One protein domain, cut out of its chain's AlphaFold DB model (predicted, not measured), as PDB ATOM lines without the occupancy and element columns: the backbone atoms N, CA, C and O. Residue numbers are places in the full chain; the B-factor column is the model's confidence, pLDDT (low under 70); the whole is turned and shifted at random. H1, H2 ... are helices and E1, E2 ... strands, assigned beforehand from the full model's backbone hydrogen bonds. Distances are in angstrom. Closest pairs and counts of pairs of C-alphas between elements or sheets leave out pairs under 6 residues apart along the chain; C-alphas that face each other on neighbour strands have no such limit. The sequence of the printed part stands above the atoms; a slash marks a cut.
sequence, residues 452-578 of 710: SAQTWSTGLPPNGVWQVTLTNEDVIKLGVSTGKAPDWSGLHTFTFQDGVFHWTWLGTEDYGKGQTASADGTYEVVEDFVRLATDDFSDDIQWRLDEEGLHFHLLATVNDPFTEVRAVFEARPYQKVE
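What this domain is: This is residues 452 to 578 of the 710 residues of an uncharacterized protein of Candidatus Promineofilum breve (UniProt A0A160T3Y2). One eight-stranded antiparallel sheet is curled like part of a barrel and folded back into two leaves, E7 E6 E5 facing E3 E2 E1 E8, with E4 as the hinge. The sheet curls round helix H3, which sits closest to E7, and the small helices H1 and H2 touch each other and pack on H3, H1 near its residue Ala 567 and H2 near its residue Glu 564. The printed part has 127 residues, with three named helices and eight named strands in the order E1 H1 H2 E2 E3 E4 E5 E6 E7 H3 E8, and its class is mixed, helices and strands. The whole is compact and rounded, with a radius of gyration of the C-alphas of 13.8 A and spans of 39 by 32 by 30 A.

How they stand to each other: Begin at one edge of the strongly twisted sheet and cross it: E7, residues 549 to 558; E6, 538 to 546; E5, 529 to 533; E4, 516 to 526; E3, 500 to 506; E2, 490 to 497; E1, 464 to 470; E8, 575 to 577. E2 to E7 form a meander, each strand the antiparallel neighbour of the one before. In the hairpin of E6 and E7, N 551 and O 544 are 2.8 A apart, within hydrogen-bond range. E4 bends by 51 degrees at residue 521; it pairs with E3 over residues 516 to 522, where N 519 and O 503 are 2.9 A apart, and with E5 over 522 to 526, where N 531 and O 524 are 2.9 A apart. Between E1 and E8, N 467 and O 575 are 2.8 A apart. The edge strands E7 and E8 come closest at the C-alphas of Gly 549 and Gln 575, 5.2 A apart. H3, residues 562 to 570, is on the sheet; its closest C-alphas to E7 are Phe 569 and Phe 552, 5.4 A apart. H1, residues 472 to 477, is not on the sheet but touches H3, about perpendicular at 74 degrees, with the C-alphas of Val 475 and Ala 567 closest at 5.2 A. H2, residues 485 to 488, only grazes the sheet. Every O i to N i+4 pair is within hydrogen-bond range in H1 and H3; H2 is too short for one.

Where its parts are: Find C-alpha 464 at (157.195, 157.963, 124.011), where E1 begins. E4 runs 29.8 A from C-alpha 516 at (165.692, 162.484, 142.327), E7 26.1 A, E6 25.4 A and H3 11.6 A. E8 ends at C-alpha 577, (160.182, 164.839, 124.273).

The domain as a whole: The C-alphas of Asp 510 and Glu 527 are the two farthest apart, 40.2 A. The printed part has no cut and no long link. Mean pLDDT of the printed part is 84.8; look for values under 70 in 15 residues, among them 511 to 515 and 481 to 483.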
ATOM      1  N   SER A 452     134.952 165.189 134.509       56.84
ATOM      2  CA  SER A 452     133.749 164.417 134.215       56.84
ATOM      3  C   SER A 452     133.013 164.864 132.941       56.84
ATOM      4  O   SER A 452     132.232 164.096 132.380       56.84
ATOM      5  N   ALA A 453     133.276 166.080 132.451       61.91
ATOM      6  CA  ALA A 453     132.733 166.622 131.207       61.91
ATOM      7  C   ALA A 453     133.663 166.425 129.994       61.91
ATOM      8  O   ALA A 453     133.275 166.756 128.870       61.91
ATOM      9  N   GLN A 454     134.878 165.904 130.196       75.25
ATOM     10  CA  GLN A 454     135.834 165.637 129.120       75.25
ATOM     11  C   GLN A 454     135.600 164.265 128.482       75.25
ATOM     12  O   GLN A 454     135.134 163.320 129.115       75.25
ATOM     13  N   THR A 455     135.933 164.151 127.195       82.69
ATOM     14  CA  THR A 455     135.967 162.852 126.510       82.69
ATOM     15  C   THR A 455     137.366 162.265 126.641       82.69
ATOM     16  O   THR A 455     138.315 162.792 126.060       82.69
ATOM     17  N   TRP A 456     137.484 161.187 127.411       90.69
ATOM     18  CA  TRP A 456     138.742 160.478 127.645       90.69
ATOM     19  C   TRP A 456     139.000 159.404 126.587       90.69
ATOM     20  O   TRP A 456     138.076 158.900 125.942       90.69
ATOM     21  N   SER A 457     140.273 159.080 126.382       90.44
ATOM     22  CA  SER A 457     140.696 158.133 125.353       90.44
ATOM     23  C   SER A 457     140.457 156.693 125.788       90.44
ATOM     24  O   SER A 457     140.635 156.333 126.948       90.44
ATOM     25  N   THR A 458     140.102 155.844 124.827       83.88
ATOM     26  CA  THR A 458     140.030 154.394 125.025       83.88
ATOM     27  C   THR A 458     141.366 153.762 124.647       83.88
ATOM     28  O   THR A 458     141.806 153.927 123.508       83.88
ATOM     29  N   GLY A 459     141.983 152.997 125.548       88.31
ATOM     30  CA  GLY A 459     143.235 152.282 125.276       88.31
ATOM     31  C   GLY A 459     144.418 152.778 126.106       88.31
ATOM     32  O   GLY A 459     144.241 153.509 127.074       88.31
ATOM     33  N   LEU A 460     145.624 152.349 125.733       91.56
ATOM     34  CA  LEU A 460     146.873 152.724 126.402       91.56
ATOM     35  C   LEU A 460     147.354 154.121 125.963       91.56
ATOM     36  O   LEU A 460     147.194 154.440 124.781       91.56
ATOM     37  N   PRO A 461     147.984 154.916 126.856       91.19
ATOM     38  CA  PRO A 461     148.670 156.144 126.477       91.19
ATOM     39  C   PRO A 461     149.695 155.897 125.360       91.19
ATOM     40  O   PRO A 461     150.261 154.803 125.265       91.19
ATOM     41  N   PRO A 462     149.958 156.897 124.505       89.31
ATOM     42  CA  PRO A 462     150.908 156.763 123.410       89.31
ATOM     43  C   PRO A 462     152.335 156.519 123.917       89.31
ATOM     44  O   PRO A 462     152.831 157.239 124.788       89.31
ATOM     45  N   ASN A 463     153.022 155.560 123.290       87.62
ATOM     46  CA  ASN A 463     154.449 155.340 123.515       87.62
ATOM     47  C   ASN A 463     155.250 156.637 123.296       87.62
ATOM     48  O   ASN A 463     154.956 157.437 122.397       87.62
ATOM     49  N   GLY A 464     156.303 156.813 124.087       83.25
ATOM     50  CA  GLY A 464     157.195 157.963 124.011       83.25
ATOM     51  C   GLY A 464     157.656 158.444 125.379       83.25
ATOM     52  O   GLY A 464     157.226 157.935 126.412       83.25
ATOM     53  N   VAL A 465     158.539 159.439 125.353       84.69
ATOM     54  CA  VAL A 465     158.989 160.170 126.538       84.69
ATOM     55  C   VAL A 465     158.148 161.438 126.653       84.69
ATOM     56  O   VAL A 465     158.008 162.181 125.684       84.69
ATOM     57  N   TRP A 466     157.579 161.670 127.824       92.81
ATOM     58  CA  TRP A 466     156.626 162.731 128.118       92.81
ATOM     59  C   TRP A 466     157.095 163.479 129.361       92.81
ATOM     60  O   TRP A 466     157.356 162.852 130.385       92.81
ATOM     61  N   GLN A 467     157.206 164.803 129.290       93.38
ATOM     62  CA  GLN A 467     157.746 165.632 130.366       93.38
ATOM     63  C   GLN A 467     156.819 166.766 130.774       93.38
ATOM     64  O   GLN A 467     156.157 167.381 129.942       93.38
ATOM     65  N   VAL A 468     156.841 167.089 132.063       94.12
ATOM     66  CA  VAL A 468     156.226 168.294 132.612       94.12
ATOM     67  C   VAL A 468     157.130 168.872 133.695       94.12
ATOM     68  O   VAL A 468     157.697 168.132 134.496       94.12
ATOM     69  N   THR A 469     157.257 170.196 133.731       92.00
ATOM     70  CA  THR A 469     157.898 170.902 134.846       92.00
ATOM     71  C   THR A 469     156.820 171.594 135.663       92.00
ATOM     72  O   THR A 469     156.096 172.441 135.133       92.00
ATOM     73  N   LEU A 470     156.722 171.233 136.938       91.88
ATOM     74  CA  LEU A 470     155.768 171.786 137.892       91.88
ATOM     75  C   LEU A 470     156.480 172.748 138.838       91.88
ATOM     76  O   LEU A 470     157.537 172.425 139.370       91.88
ATOM     77  N   THR A 471     155.903 173.924 139.059       89.75
ATOM     78  CA  THR A 471     156.341 174.845 140.119       89.75
ATOM     79  C   THR A 471     155.659 174.502 141.441       89.75
ATOM     80  O   THR A 471     154.612 173.847 141.449       89.75
ATOM     81  N   ASN A 472     156.183 175.007 142.563       84.44
ATOM     82  CA  ASN A 472     155.468 174.919 143.844       84.44
ATOM     83  C   ASN A 472     154.033 175.470 143.737       84.44
ATOM     84  O   ASN A 472     153.093 174.892 144.274       84.44
ATOM     85  N   GLU A 473     153.837 176.566 142.998       84.88
ATOM     86  CA  GLU A 473     152.515 177.170 142.807       84.88
ATOM     87  C   GLU A 473     151.550 176.246 142.044       84.88
ATOM     88  O   GLU A 473     150.361 176.208 142.362       84.88
ATOM     89  N   ASP A 474     152.044 175.493 141.056       87.12
ATOM     90  CA  ASP A 474     151.223 174.565 140.269       87.12
ATOM     91  C   ASP A 474     150.638 173.456 141.146       87.12
ATOM     92  O   ASP A 474     149.434 173.193 141.090       87.12
ATOM     93  N   VAL A 475     151.462 172.851 142.005       84.31
ATOM     94  CA  VAL A 475     151.007 171.772 142.893       84.31
ATOM     95  C   VAL A 475     150.152 172.306 144.047       84.31
ATOM     96  O   VAL A 475     149.137 171.698 144.395       84.31
ATOM     97  N   ILE A 476     150.466 173.496 144.580       79.12
ATOM     98  CA  ILE A 476     149.666 174.149 145.633       79.12
ATOM     99  C   ILE A 476     148.250 174.468 145.142       79.12
ATOM    100  O   ILE A 476     147.280 174.264 145.874       79.12
ATOM    101  N   LYS A 477     148.090 174.909 143.885       79.38
ATOM    102  CA  LYS A 477     146.766 175.162 143.279       79.38
ATOM    103  C   LYS A 477     145.867 173.927 143.248       79.38
ATOM    104  O   LYS A 477     144.646 174.077 143.259       79.38
ATOM    105  N   LEU A 478     146.452 172.730 143.226       75.06
ATOM    106  CA  LEU A 478     145.729 171.460 143.280       75.06
ATOM    107  C   LEU A 478     145.580 170.892 144.697       75.06
ATOM    108  O   LEU A 478     145.025 169.803 144.861       75.06
ATOM    109  N   GLY A 479     145.978 171.655 145.717       69.62
ATOM    110  CA  GLY A 479     145.770 171.342 147.129       69.62
ATOM    111  C   GLY A 479     146.978 170.731 147.836       69.62
ATOM    112  O   GLY A 479     146.838 170.335 148.994       69.62
ATOM    113  N   VAL A 480     148.145 170.645 147.186       75.81
ATOM    114  CA  VAL A 480     149.393 170.253 147.864       75.81
ATOM    115  C   VAL A 480     149.792 171.341 148.860       75.81
ATOM    116  O   VAL A 480     149.658 172.532 148.583       75.81
ATOM    117  N   SER A 481     150.259 170.952 150.047       64.50
ATOM    118  CA  SER A 481     150.645 171.920 151.080       64.50
ATOM    119  C   SER A 481     151.875 172.722 150.670       64.50
ATOM    120  O   SER A 481     152.744 172.213 149.967       64.50
ATOM    121  N   THR A 482     152.006 173.951 151.172       69.81
ATOM    122  CA  THR A 482     153.211 174.772 150.956       69.81
ATOM    123  C   THR A 482     154.484 174.062 151.423       69.81
ATOM    124  O   THR A 482     155.506 174.143 150.750       69.81
ATOM    125  N   GLY A 483     154.413 173.328 152.539       65.12
ATOM    126  CA  GLY A 483     155.545 172.584 153.096       65.12
ATOM    127  C   GLY A 483     155.951 171.346 152.291       65.12
ATOM    128  O   GLY A 483     157.132 171.023 152.268       65.12
ATOM    129  N   LYS A 484     155.003 170.674 151.624       73.75
ATOM    130  CA  LYS A 484     155.278 169.501 150.775       73.75
ATOM    131  C   LYS A 484     155.484 169.858 149.311       73.75
ATOM    132  O   LYS A 484     156.006 169.041 148.568       73.75
ATOM    133  N   ALA A 485     155.081 171.049 148.874       80.88
ATOM    134  CA  ALA A 485     155.210 171.467 147.482       80.88
ATOM    135  C   ALA A 485     156.620 171.237 146.898       80.88
ATOM    136  O   ALA A 485     156.679 170.716 145.786       80.88
ATOM    137  N   PRO A 486     157.732 171.488 147.626       80.75
ATOM    138  CA  PRO A 486     159.079 171.210 147.118       80.75
ATOM    139  C   PRO A 486     159.380 169.731 146.831       80.75
ATOM    140  O   PRO A 486     160.265 169.450 146.028       80.75
ATOM    141  N   ASP A 487     158.666 168.797 147.466       81.12
ATOM    142  CA  ASP A 487     158.855 167.348 147.286       81.12
ATOM    143  C   ASP A 487     158.104 166.812 146.053       81.12
ATOM    144  O   ASP A 487     158.346 165.693 145.609       81.12
ATOM    145  N   TRP A 488     157.174 167.605 145.509       86.50
ATOM    146  CA  TRP A 488     156.286 167.218 144.404       86.50
ATOM    147  C   TRP A 488     156.350 168.171 143.208       86.50
ATOM    148  O   TRP A 488     155.761 167.893 142.169       86.50
ATOM    149  N   SER A 489     157.043 169.302 143.340       87.75
ATOM    150  CA  SER A 489     157.377 170.198 142.238       87.75
ATOM    151  C   SER A 489     158.690 169.769 141.584       87.75
ATOM    152  O   SER A 489     159.512 169.068 142.172       87.75
ATOM    153  N   GLY A 490     158.910 170.165 140.336       85.31
ATOM    154  CA  GLY A 490     160.081 169.763 139.567       85.31
ATOM    155  C   GLY A 490     159.748 169.162 138.213       85.31
ATOM    156  O   GLY A 490     158.624 169.249 137.718       85.31
ATOM    157  N   LEU A 491     160.766 168.581 137.583       87.31
ATOM    158  CA  LEU A 491     160.648 167.913 136.296       87.31
ATOM    159  C   LEU A 491     160.201 166.468 136.514       87.31
ATOM    160  O   LEU A 491     160.961 165.661 137.046       87.31
ATOM    161  N   HIS A 492     159.006 166.134 136.041       93.31
ATOM    162  CA  HIS A 492     158.527 164.761 135.956       93.31
ATOM    163  C   HIS A 492     158.649 164.256 134.522       93.31
ATOM    164  O   HIS A 492     158.249 164.943 133.579       93.31
ATOM    165  N   THR A 493     159.161 163.038 134.358       90.38
ATOM    166  CA  THR A 493     159.265 162.360 133.063       90.38
ATOM    167  C   THR A 493     158.575 161.008 133.132       90.38
ATOM    168  O   THR A 493     158.965 160.169 133.935       90.38
ATOM    169  N   PHE A 494     157.602 160.765 132.257       94.75
ATOM    170  CA  PHE A 494     157.067 159.432 131.990       94.75
ATOM    171  C   PHE A 494     157.596 158.917 130.654       94.75
ATOM    172  O   PHE A 494     157.509 159.599 129.637       94.75
ATOM    173  N   THR A 495     158.105 157.693 130.631       91.62
ATOM    174  CA  THR A 495     158.430 156.961 129.406       91.62
ATOM    175  C   THR A 495     157.477 155.789 129.287       91.62
ATOM    176  O   THR A 495     157.544 154.875 130.101       91.62
ATOM    177  N   PHE A 496     156.603 155.803 128.284       92.00
ATOM    178  CA  PHE A 496     155.692 154.699 127.991       92.00
ATOM    179  C   PHE A 496     156.231 153.870 126.830       92.00
ATOM    180  O   PHE A 496     156.537 154.410 125.764       92.00
ATOM    181  N   GLN A 497     156.320 152.555 127.025       87.12
ATOM    182  CA  GLN A 497     156.727 151.626 125.980       87.12
ATOM    183  C   GLN A 497     156.029 150.274 126.142       87.12
ATOM    184  O   GLN A 497     156.366 149.484 127.018       87.12
ATOM    185  N   ASP A 498     155.048 150.008 125.279       84.62
ATOM    186  CA  ASP A 498     154.435 148.686 125.091       84.62
ATOM    187  C   ASP A 498     153.949 148.024 126.400       84.62
ATOM    188  O   ASP A 498     154.220 146.854 126.669       84.62
ATOM    189  N   GLY A 499     153.223 148.782 127.229       87.88
ATOM    190  CA  GLY A 499     152.690 148.302 128.513       87.88
ATOM    191  C   GLY A 499     153.682 148.331 129.684       87.88
ATOM    192  O   GLY A 499     153.320 147.935 130.790       87.88
ATOM    193  N   VAL A 500     154.906 148.828 129.481       90.94
ATOM    194  CA  VAL A 500     155.888 149.124 130.540       90.94
ATOM    195  C   VAL A 500     156.132 150.628 130.623       90.94
ATOM    196  O   VAL A 500     156.354 151.277 129.598       90.94
ATOM    197  N   PHE A 501     156.089 151.192 131.829       94.12
ATOM    198  CA  PHE A 501     156.413 152.597 132.045       94.12
ATOM    199  C   PHE A 501     157.639 152.759 132.941       94.12
ATOM    200  O   PHE A 501     157.882 151.953 133.838       94.12
ATOM    201  N   HIS A 502     158.375 153.838 132.699       90.88
ATOM    202  CA  HIS A 502     159.408 154.348 133.589       90.88
ATOM    203  C   HIS A 502     159.062 155.788 133.957       90.88
ATOM    204  O   HIS A 502     158.808 156.609 133.073       90.88
ATOM    205  N   TRP A 503     159.037 156.092 135.246       93.88
ATOM    206  CA  TRP A 503     158.822 157.433 135.769       93.88
ATOM    207  C   TRP A 503     160.085 157.940 136.451       93.88
ATOM    208  O   TRP A 503     160.714 157.204 137.212       93.88
ATOM    209  N   THR A 504     160.427 159.205 136.223       87.12
ATOM    210  CA  THR A 504     161.445 159.917 136.997       87.12
ATOM    211  C   THR A 504     160.943 161.270 137.462       87.12
ATOM    212  O   THR A 504     160.126 161.921 136.805       87.12
ATOM    213  N   TRP A 505     161.489 161.705 138.590       88.81
ATOM    214  CA  TRP A 505     161.325 163.040 139.136       88.81
ATOM    215  C   TRP A 505     162.689 163.647 139.449       88.81
ATOM    216  O   TRP A 505     163.571 162.965 139.975       88.81
ATOM    217  N   LEU A 506     162.846 164.928 139.127       80.56
ATOM    218  CA  LEU A 506     163.974 165.767 139.507       80.56
ATOM    219  C   LEU A 506     163.430 167.056 140.123       80.56
ATOM    220  O   LEU A 506     162.846 167.879 139.413       80.56
ATOM    221  N   GLY A 507     163.667 167.264 141.416       72.38
ATOM    222  CA  GLY A 507     163.277 168.503 142.080       72.38
ATOM    223  C   GLY A 507     164.095 169.688 141.560       72.38
ATOM    224  O   GLY A 507     165.329 169.635 141.479       72.38
ATOM    225  N   THR A 508     163.418 170.775 141.177       72.38
ATOM    226  CA  THR A 508     164.061 171.961 140.574       72.38
ATOM    227  C   THR A 508     164.056 173.196 141.476       72.38
ATOM    228  O   THR A 508     164.780 174.154 141.187       72.38
ATOM    229  N   GLU A 509     163.295 173.175 142.572       68.44
ATOM    230  CA  GLU A 509     163.070 174.314 143.472       68.44
ATOM    231  C   GLU A 509     163.349 173.947 144.945       68.44
ATOM    232  O   GLU A 509     163.243 172.790 145.349       68.44
ATOM    233  N   ASP A 510     163.742 174.950 145.738       70.00
ATOM    234  CA  ASP A 510     163.893 174.896 147.202       70.00
ATOM    235  C   ASP A 510     164.629 173.657 147.762       70.00
ATOM    236  O   ASP A 510     165.744 173.357 147.330       70.00
ATOM    237  N   TYR A 511     164.054 172.982 148.769       57.03
ATOM    238  CA  TYR A 511     164.649 171.819 149.445       57.03
ATOM    239  C   TYR A 511     164.742 170.585 148.532       57.03
ATOM    240  O   TYR A 511     165.681 169.794 148.651       57.03
ATOM    241  N   GLY A 512     163.814 170.454 147.581       56.88
ATOM    242  CA  GLY A 512     163.807 169.376 146.593       56.88
ATOM    243  C   GLY A 512     164.886 169.527 145.519       56.88
ATOM    244  O   GLY A 512     165.149 168.587 144.771       56.88
ATOM    245  N   LYS A 513     165.553 170.687 145.425       65.88
ATOM    246  CA  LYS A 513     166.495 170.975 144.343       65.88
ATOM    247  C   LYS A 513     167.639 169.958 144.269       65.88
ATOM    248  O   LYS A 513     168.518 169.917 145.128       65.88
ATOM    249  N   GLY A 514     167.680 169.218 143.163       58.53
ATOM    250  CA  GLY A 514     168.701 168.209 142.883       58.53
ATOM    251  C   GLY A 514     168.421 166.835 143.493       58.53
ATOM    252  O   GLY A 514     169.220 165.925 143.280       58.53
ATOM    253  N   GLN A 515     167.308 166.665 144.212       64.44
ATOM    254  CA  GLN A 515     166.814 165.349 144.604       64.44
ATOM    255  C   GLN A 515     166.171 164.643 143.409       64.44
ATOM    256  O   GLN A 515     165.637 165.290 142.505       64.44
ATOM    257  N   THR A 516     166.233 163.313 143.407       72.19
ATOM    258  CA  THR A 516     165.692 162.484 142.327       72.19
ATOM    259  C   THR A 516     164.942 161.280 142.866       72.19
ATOM    260  O   THR A 516     165.419 160.636 143.801       72.19
ATOM    261  N   ALA A 517     163.846 160.914 142.209       77.94
ATOM    262  CA  ALA A 517     163.139 159.655 142.425       77.94
ATOM    263  C   ALA A 517     162.845 158.976 141.084       77.94
ATOM    264  O   ALA A 517     162.810 159.631 140.040       77.94
ATOM    265  N   SER A 518     162.645 157.661 141.105       86.31
ATOM    266  CA  SER A 518     162.278 156.901 139.912       86.31
ATOM    267  C   SER A 518     161.466 155.667 140.260       86.31
ATOM    268  O   SER A 518     161.693 155.067 141.309       86.31
ATOM    269  N   ALA A 519     160.592 155.254 139.348       86.88
ATOM    270  CA  ALA A 519     159.822 154.028 139.472       86.88
ATOM    271  C   ALA A 519     159.663 153.343 138.111       86.88
ATOM    272  O   ALA A 519     159.451 154.000 137.093       86.88
ATOM    273  N   ASP A 520     159.734 152.016 138.115       90.06
ATOM    274  CA  ASP A 520     159.486 151.168 136.953       90.06
ATOM    275  C   ASP A 520     158.245 150.322 137.210       90.06
ATOM    276  O   ASP A 520     158.069 149.770 138.298       90.06
ATOM    277  N   GLY A 521     157.390 150.191 136.203       93.94
ATOM    278  CA  GLY A 521     156.145 149.460 136.362       93.94
ATOM    279  C   GLY A 521     155.500 149.049 135.056       93.94
ATOM    280  O   GLY A 521     156.031 149.234 133.959       93.94
ATOM    281  N   THR A 522     154.315 148.471 135.181       96.25
ATOM    282  CA  THR A 522     153.471 148.101 134.045       96.25
ATOM    283  C   THR A 522     152.249 148.990 133.988       96.25
ATOM    284  O   THR A 522     151.768 149.444 135.025       96.25
ATOM    285  N   TYR A 523     151.723 149.208 132.789       96.19
ATOM    286  CA  TYR A 523     150.452 149.885 132.612       96.19
ATOM    287  C   TYR A 523     149.537 149.106 131.674       96.19
ATOM    288  O   TYR A 523     149.949 148.647 130.606       96.19
ATOM    289  N   GLU A 524     148.287 148.932 132.091       95.38
ATOM    290  CA  GLU A 524     147.293 148.148 131.363       95.38
ATOM    291  C   GLU A 524     145.926 148.830 131.358       95.38
ATOM    292  O   GLU A 524     145.603 149.625 132.238       95.38
ATOM    293  N   VAL A 525     145.110 148.512 130.354       95.06
ATOM    294  CA  VAL A 525     143.721 148.981 130.297       95.06
ATOM    295  C   VAL A 525     142.875 148.114 131.222       95.06
ATOM    296  O   VAL A 525     142.791 146.900 131.028       95.06
ATOM    297  N   VAL A 526     142.202 148.744 132.178       92.75
ATOM    298  CA  VAL A 526     141.243 148.109 133.080       92.75
ATOM    299  C   VAL A 526     139.892 148.764 132.844       92.75
ATOM    300  O   VAL A 526     139.661 149.895 133.248       92.75
ATOM    301  N   GLU A 527     139.001 148.048 132.158       88.12
ATOM    302  CA  GLU A 527     137.675 148.550 131.772       88.12
ATOM    303  C   GLU A 527     137.743 149.878 130.988       88.12
ATOM    304  O   GLU A 527     137.998 149.851 129.781       88.12
ATOM    305  N   ASP A 528     137.500 151.013 131.644       85.56
ATOM    306  CA  ASP A 528     137.445 152.363 131.078       85.56
ATOM    307  C   ASP A 528     138.569 153.302 131.561       85.56
ATOM    308  O   ASP A 528     138.552 154.499 131.254       85.56
ATOM    309  N   PHE A 529     139.568 152.769 132.263       93.06
ATOM    310  CA  PHE A 529     140.754 153.500 132.705       93.06
ATOM    311  C   PHE A 529     142.039 152.707 132.437       93.06
ATOM    312  O   PHE A 529     142.027 151.572 131.955       93.06
ATOM    313  N   VAL A 530     143.177 153.334 132.714       96.19
ATOM    314  CA  VAL A 530     144.503 152.728 132.620       96.19
ATOM    315  C   VAL A 530     145.078 152.654 134.021       96.19
ATOM    316  O   VAL A 530     145.114 153.655 134.727       96.19
ATOM    317  N   ARG A 531     145.520 151.469 134.428       96.56
ATOM    318  CA  ARG A 531     146.198 151.269 135.705       96.56
ATOM    319  C   ARG A 531     147.695 151.299 135.488       96.56
ATOM    320  O   ARG A 531     148.188 150.473 134.728       96.56
ATOM    321  N   LEU A 532     148.401 152.198 136.165       96.81
ATOM    322  CA  LEU A 532     149.851 152.151 136.337       96.81
ATOM    323  C   LEU A 532     150.128 151.416 137.645       96.81
ATOM    324  O   LEU A 532     149.576 151.778 138.680       96.81
ATOM    325  N   ALA A 533     150.960 150.382 137.607       94.31
ATOM    326  CA  ALA A 533     151.278 149.581 138.780       94.31
ATOM    327  C   ALA A 533     152.779 149.328 138.899       94.31
ATOM    328  O   ALA A 533     153.438 148.942 137.927       94.31
ATOM    329  N   THR A 534     153.282 149.500 140.116       91.19
ATOM    330  CA  THR A 534     154.613 149.078 140.560       91.19
ATOM    331  C   THR A 534     154.460 148.054 141.690       91.19
ATOM    332  O   THR A 534     153.345 147.630 142.007       91.19
ATOM    333  N   ASP A 535     155.568 147.638 142.304       81.50
ATOM    334  CA  ASP A 535     155.511 146.810 143.513       81.50
ATOM    335  C   ASP A 535     154.993 147.595 144.740       81.50
ATOM    336  O   ASP A 535     154.483 146.979 145.680       81.50
ATOM    337  N   ASP A 536     155.084 148.932 144.723       72.75
ATOM    338  CA  ASP A 536     154.830 149.796 145.883       72.75
ATOM    339  C   ASP A 536     153.499 150.566 145.798       72.75
ATOM    340  O   ASP A 536     152.828 150.754 146.818       72.75
ATOM    341  N   PHE A 537     153.072 150.961 144.593       84.75
ATOM    342  CA  PHE A 537     151.863 151.761 144.374       84.75
ATOM    343  C   PHE A 537     151.057 151.313 143.148       84.75
ATOM    344  O   PHE A 537     151.536 150.585 142.272       84.75
ATOM    345  N   SER A 538     149.806 151.772 143.093       90.50
ATOM    346  CA  SER A 538     148.925 151.599 141.937       90.50
ATOM    347  C   SER A 538     148.071 152.842 141.735       90.50
ATOM    348  O   SER A 538     147.311 153.203 142.632       90.50
ATOM    349  N   ASP A 539     148.123 153.405 140.530       94.25
ATOM    350  CA  ASP A 539     147.371 154.593 140.125       94.25
ATOM    351  C   ASP A 539     146.417 154.264 138.980       94.25
ATOM    352  O   ASP A 539     146.819 153.739 137.939       94.25
ATOM    353  N   ASP A 540     145.147 154.604 139.163       94.50
ATOM    354  CA  ASP A 540     144.111 154.459 138.148       94.50
ATOM    355  C   ASP A 540     143.896 155.812 137.479       94.50
ATOM    356  O   ASP A 540     143.481 156.770 138.134       94.50
ATOM    357  N   ILE A 541     144.172 155.896 136.179       95.00
ATOM    358  CA  ILE A 541     144.139 157.148 135.426       95.00
ATOM    359  C   ILE A 541     143.267 157.065 134.175       95.00
ATOM    360  O   ILE A 541     143.146 156.030 133.518       95.00
ATOM    361  N   GLN A 542     142.725 158.206 133.775       94.56
ATOM    362  CA  GLN A 542     142.263 158.451 132.414       94.56
ATOM    363  C   GLN A 542     143.246 159.368 131.698       94.56
ATOM    364  O   GLN A 542     143.987 160.119 132.331       94.56
ATOM    365  N   TRP A 543     143.273 159.301 130.368       94.88
ATOM    366  CA  TRP A 543     144.186 160.113 129.572       94.88
ATOM    367  C   TRP A 543     143.542 160.616 128.283       94.88
ATOM    368  O   TRP A 543     142.615 160.012 127.730       94.88
ATOM    369  N   ARG A 544     144.026 161.755 127.795       93.81
ATOM    370  CA  ARG A 544     143.685 162.294 126.473       93.81
ATOM    371  C   ARG A 544     144.872 163.045 125.893       93.81
ATOM    372  O   ARG A 544     145.681 163.590 126.633       93.81
ATOM    373  N   LEU A 545     144.966 163.061 124.571       91.88
ATOM    374  CA  LEU A 545     146.003 163.778 123.841       91.88
ATOM    375  C   LEU A 545     145.337 164.844 122.971       91.88
ATOM    376  O   LEU A 545     144.466 164.514 122.163       91.88
ATOM    377  N   ASP A 546     145.741 166.097 123.137       87.81
ATOM    378  CA  ASP A 546     145.345 167.212 122.274       87.81
ATOM    379  C   ASP A 546     146.565 168.073 121.893       87.81
ATOM    380  O   ASP A 546     147.709 167.664 122.103       87.81
ATOM    381  N   GLU A 547     146.336 169.231 121.265       82.88
ATOM    382  CA  GLU A 547     147.406 170.138 120.815       82.88
ATOM    383  C   GLU A 547     148.255 170.692 121.971       82.88
ATOM    384  O   GLU A 547     149.393 171.099 121.743       82.88
ATOM    385  N   GLU A 548     147.733 170.693 123.202       82.06
ATOM    386  CA  GLU A 548     148.457 171.148 124.390       82.06
ATOM    387  C   GLU A 548     149.314 170.041 125.014       82.06
ATOM    388  O   GLU A 548     150.126 170.339 125.883       82.06
ATOM    389  N   GLY A 549     149.160 168.780 124.594       90.19
ATOM    390  CA  GLY A 549     149.958 167.646 125.064       90.19
ATOM    391  C   GLY A 549     149.129 166.497 125.638       90.19
ATOM    392  O   GLY A 549     147.935 166.353 125.367       90.19
ATOM    393  N   LEU A 550     149.793 165.624 126.396       94.00
ATOM    394  CA  LEU A 550     149.187 164.468 127.053       94.00
ATOM    395  C   LEU A 550     148.632 164.880 128.420       94.00
ATOM    396  O   LEU A 550     149.378 165.233 129.329       94.00
ATOM    397  N   HIS A 551     147.313 164.823 128.558       94.44
ATOM    398  CA  HIS A 551     146.594 165.124 129.794       94.44
ATOM    399  C   HIS A 551     146.254 163.831 130.519       94.44
ATOM    400  O   HIS A 551     145.829 162.860 129.884       94.44
ATOM    401  N   PHE A 552     146.335 163.864 131.844       94.75
ATOM    402  CA  PHE A 552     145.887 162.787 132.714       94.75
ATOM    403  C   PHE A 552     144.767 163.252 133.645       94.75
ATOM    404  O   PHE A 552     144.579 164.446 133.865       94.75
ATOM    405  N   HIS A 553     144.027 162.289 134.180       92.19
ATOM    406  CA  HIS A 553     143.089 162.471 135.278       92.19
ATOM    407  C   HIS A 553     143.205 161.282 136.227       92.19
ATOM    408  O   HIS A 553     143.074 160.142 135.785       92.19
ATOM    409  N   LEU A 554     143.467 161.539 137.505       92.00
ATOM    410  CA  LEU A 554     143.620 160.519 138.533       92.00
ATOM    411  C   LEU A 554     142.251 160.147 139.113       92.00
ATOM    412  O   LEU A 554     141.557 160.974 139.705       92.00
ATOM    413  N   LEU A 555     141.885 158.874 138.986       85.75
ATOM    414  CA  LEU A 555     140.657 158.310 139.543       85.75
ATOM    415  C   LEU A 555     140.872 157.760 140.954       85.75
ATOM    416  O   LEU A 555     140.033 157.953 141.836       85.75
ATOM    417  N   ALA A 556     141.986 157.061 141.168       81.06
ATOM    418  CA  ALA A 556     142.342 156.451 142.441       81.06
ATOM    419  C   ALA A 556     143.856 156.250 142.541       81.06
ATOM    420  O   ALA A 556     144.526 156.066 141.531       81.06
ATOM    421  N   THR A 557     144.369 156.233 143.769       83.94
ATOM    422  CA  THR A 557     145.738 155.810 144.076       83.94
ATOM    423  C   THR A 557     145.734 154.916 145.315       83.94
ATOM    424  O   THR A 557     144.848 155.029 146.174       83.94
ATOM    425  N   VAL A 558     146.689 153.995 145.396       76.25
ATOM    426  CA  VAL A 558     146.886 153.070 146.515       76.25
ATOM    427  C   VAL A 558     148.293 153.253 147.065       76.25
ATOM    428  O   VAL A 558     149.250 153.270 146.303       76.25
ATOM    429  N   ASN A 559     148.397 153.319 148.396       67.94
ATOM    430  CA  ASN A 559     149.616 153.555 149.186       67.94
ATOM    431  C   ASN A 559     150.222 154.962 149.093       67.94
ATOM    432  O   ASN A 559     150.960 155.324 150.010       67.94
ATOM    433  N   ASP A 560     149.822 155.769 148.111       73.06
ATOM    434  CA  ASP A 560     150.284 157.146 147.950       73.06
ATOM    435  C   ASP A 560     149.240 158.211 148.340       73.06
ATOM    436  O   ASP A 560     148.030 157.947 148.407       73.06
ATOM    437  N   PRO A 561     149.687 159.440 148.663       68.88
ATOM    438  CA  PRO A 561     148.793 160.516 149.055       68.88
ATOM    439  C   PRO A 561     148.071 161.116 147.832       68.88
ATOM    440  O   PRO A 561     148.672 161.729 146.953       68.88
ATOM    441  N   PHE A 562     146.744 160.947 147.796       73.81
ATOM    442  CA  PHE A 562     145.901 161.262 146.633       73.81
ATOM    443  C   PHE A 562     146.078 162.684 146.081       73.81
ATOM    444  O   PHE A 562     146.117 162.866 144.868       73.81
ATOM    445  N   THR A 563     146.165 163.700 146.942       75.06
ATOM    446  CA  THR A 563     146.229 165.104 146.504       75.06
ATOM    447  C   THR A 563     147.537 165.408 145.781       75.06
ATOM    448  O   THR A 563     147.531 166.060 144.737       75.06
ATOM    449  N   GLU A 564     148.644 164.919 146.323       83.88
ATOM    450  CA  GLU A 564     149.980 165.106 145.787       83.88
ATOM    451  C   GLU A 564     150.173 164.334 144.474       83.88
ATOM    452  O   GLU A 564     150.605 164.922 143.482       83.88
ATOM    453  N   VAL A 565     149.730 163.073 144.406       87.00
ATOM    454  CA  VAL A 565     149.750 162.287 143.157       87.00
ATOM    455  C   VAL A 565     148.873 162.935 142.086       87.00
ATOM    456  O   VAL A 565     149.292 163.083 140.937       87.00
ATOM    457  N   ARG A 566     147.675 163.411 142.452       88.81
ATOM    458  CA  ARG A 566     146.798 164.136 141.521       88.81
ATOM    459  C   ARG A 566     147.492 165.372 140.958       88.81
ATOM    460  O   ARG A 566     147.322 165.668 139.781       88.81
ATOM    461  N   ALA A 567     148.270 166.087 141.769       89.06
ATOM    462  CA  ALA A 567     148.991 167.263 141.304       89.06
ATOM    463  C   ALA A 567     150.033 166.928 140.229       89.06
ATOM    464  O   ALA A 567     150.130 167.660 139.246       89.06
ATOM    465  N   VAL A 568     150.735 165.799 140.362       93.19
ATOM    466  CA  VAL A 568     151.683 165.317 139.343       93.19
ATOM    467  C   VAL A 568     150.976 165.034 138.016       93.19
ATOM    468  O   VAL A 568     151.449 165.456 136.965       93.19
ATOM    469  N   PHE A 569     149.819 164.368 138.056       93.94
ATOM    470  CA  PHE A 569     149.085 163.991 136.844       93.94
ATOM    471  C   PHE A 569     148.309 165.147 136.193       93.94
ATOM    472  O   PHE A 569     148.242 165.223 134.967       93.94
ATOM    473  N   GLU A 570     147.699 166.031 136.986       93.50
ATOM    474  CA  GLU A 570     146.655 166.947 136.503       93.50
ATOM    475  C   GLU A 570     147.064 168.421 136.454       93.50
ATOM    476  O   GLU A 570     146.328 169.227 135.885       93.50
ATOM    477  N   ALA A 571     148.203 168.813 137.042       90.31
ATOM    478  CA  ALA A 571     148.580 170.228 137.106       90.31
ATOM    479  C   ALA A 571     148.725 170.858 135.719       90.31
ATOM    480  O   ALA A 571     148.298 171.998 135.515       90.31
ATOM    481  N   ARG A 572     149.349 170.136 134.780       91.94
ATOM    482  CA  ARG A 572     149.626 170.594 133.413       91.94
ATOM    483  C   ARG A 572     149.742 169.410 132.445       91.94
ATOM    484  O   ARG A 572     150.151 168.330 132.867       91.94
ATOM    485  N   PRO A 573     149.456 169.609 131.147       93.69
ATOM    486  CA  PRO A 573     149.682 168.580 130.140       93.69
ATOM    487  C   PRO A 573     151.173 168.297 129.934       93.69
ATOM    488  O   PRO A 573     152.001 169.211 129.837       93.69
ATOM    489  N   TYR A 574     151.498 167.016 129.806       95.12
ATOM    490  CA  TYR A 574     152.839 166.538 129.517       95.12
ATOM    491  C   TYR A 574     153.188 166.750 128.042       95.12
ATOM    492  O   TYR A 574     152.428 166.396 127.139       95.12
ATOM    493  N   GLN A 575     154.381 167.277 127.796       93.50
ATOM    494  CA  GLN A 575     154.922 167.512 126.464       93.50
ATOM    495  C   GLN A 575     155.719 166.306 125.990       93.50
ATOM    496  O   GLN A 575     156.513 165.745 126.745       93.50
ATOM    497  N   LYS A 576     155.546 165.915 124.727       87.12
ATOM    498  CA  LYS A 576     156.359 164.850 124.140       87.12
ATOM    499  C   LYS A 576     157.796 165.346 123.971       87.12
ATOM    500  O   LYS A 576     158.023 166.368 123.332       87.12
ATOM    501  N   VAL A 577     158.757 164.607 124.509       78.81
ATOM    502  CA  VAL A 577     160.182 164.839 124.273       78.81
ATOM    503  C   VAL A 577     160.566 164.127 122.987       78.81
ATOM    504  O   VAL A 577     160.393 162.913 122.848       78.81
ATOM    505  N   GLU A 578     161.079 164.884 122.027       68.56
ATOM    506  CA  GLU A 578     161.569 164.330 120.773       68.56
ATOM    507  C   GLU A 578     162.953 163.708 120.990       68.56
ATOM    508  O   GLU A 578     163.907 164.392 121.353       68.56
TER     509      GLU A 578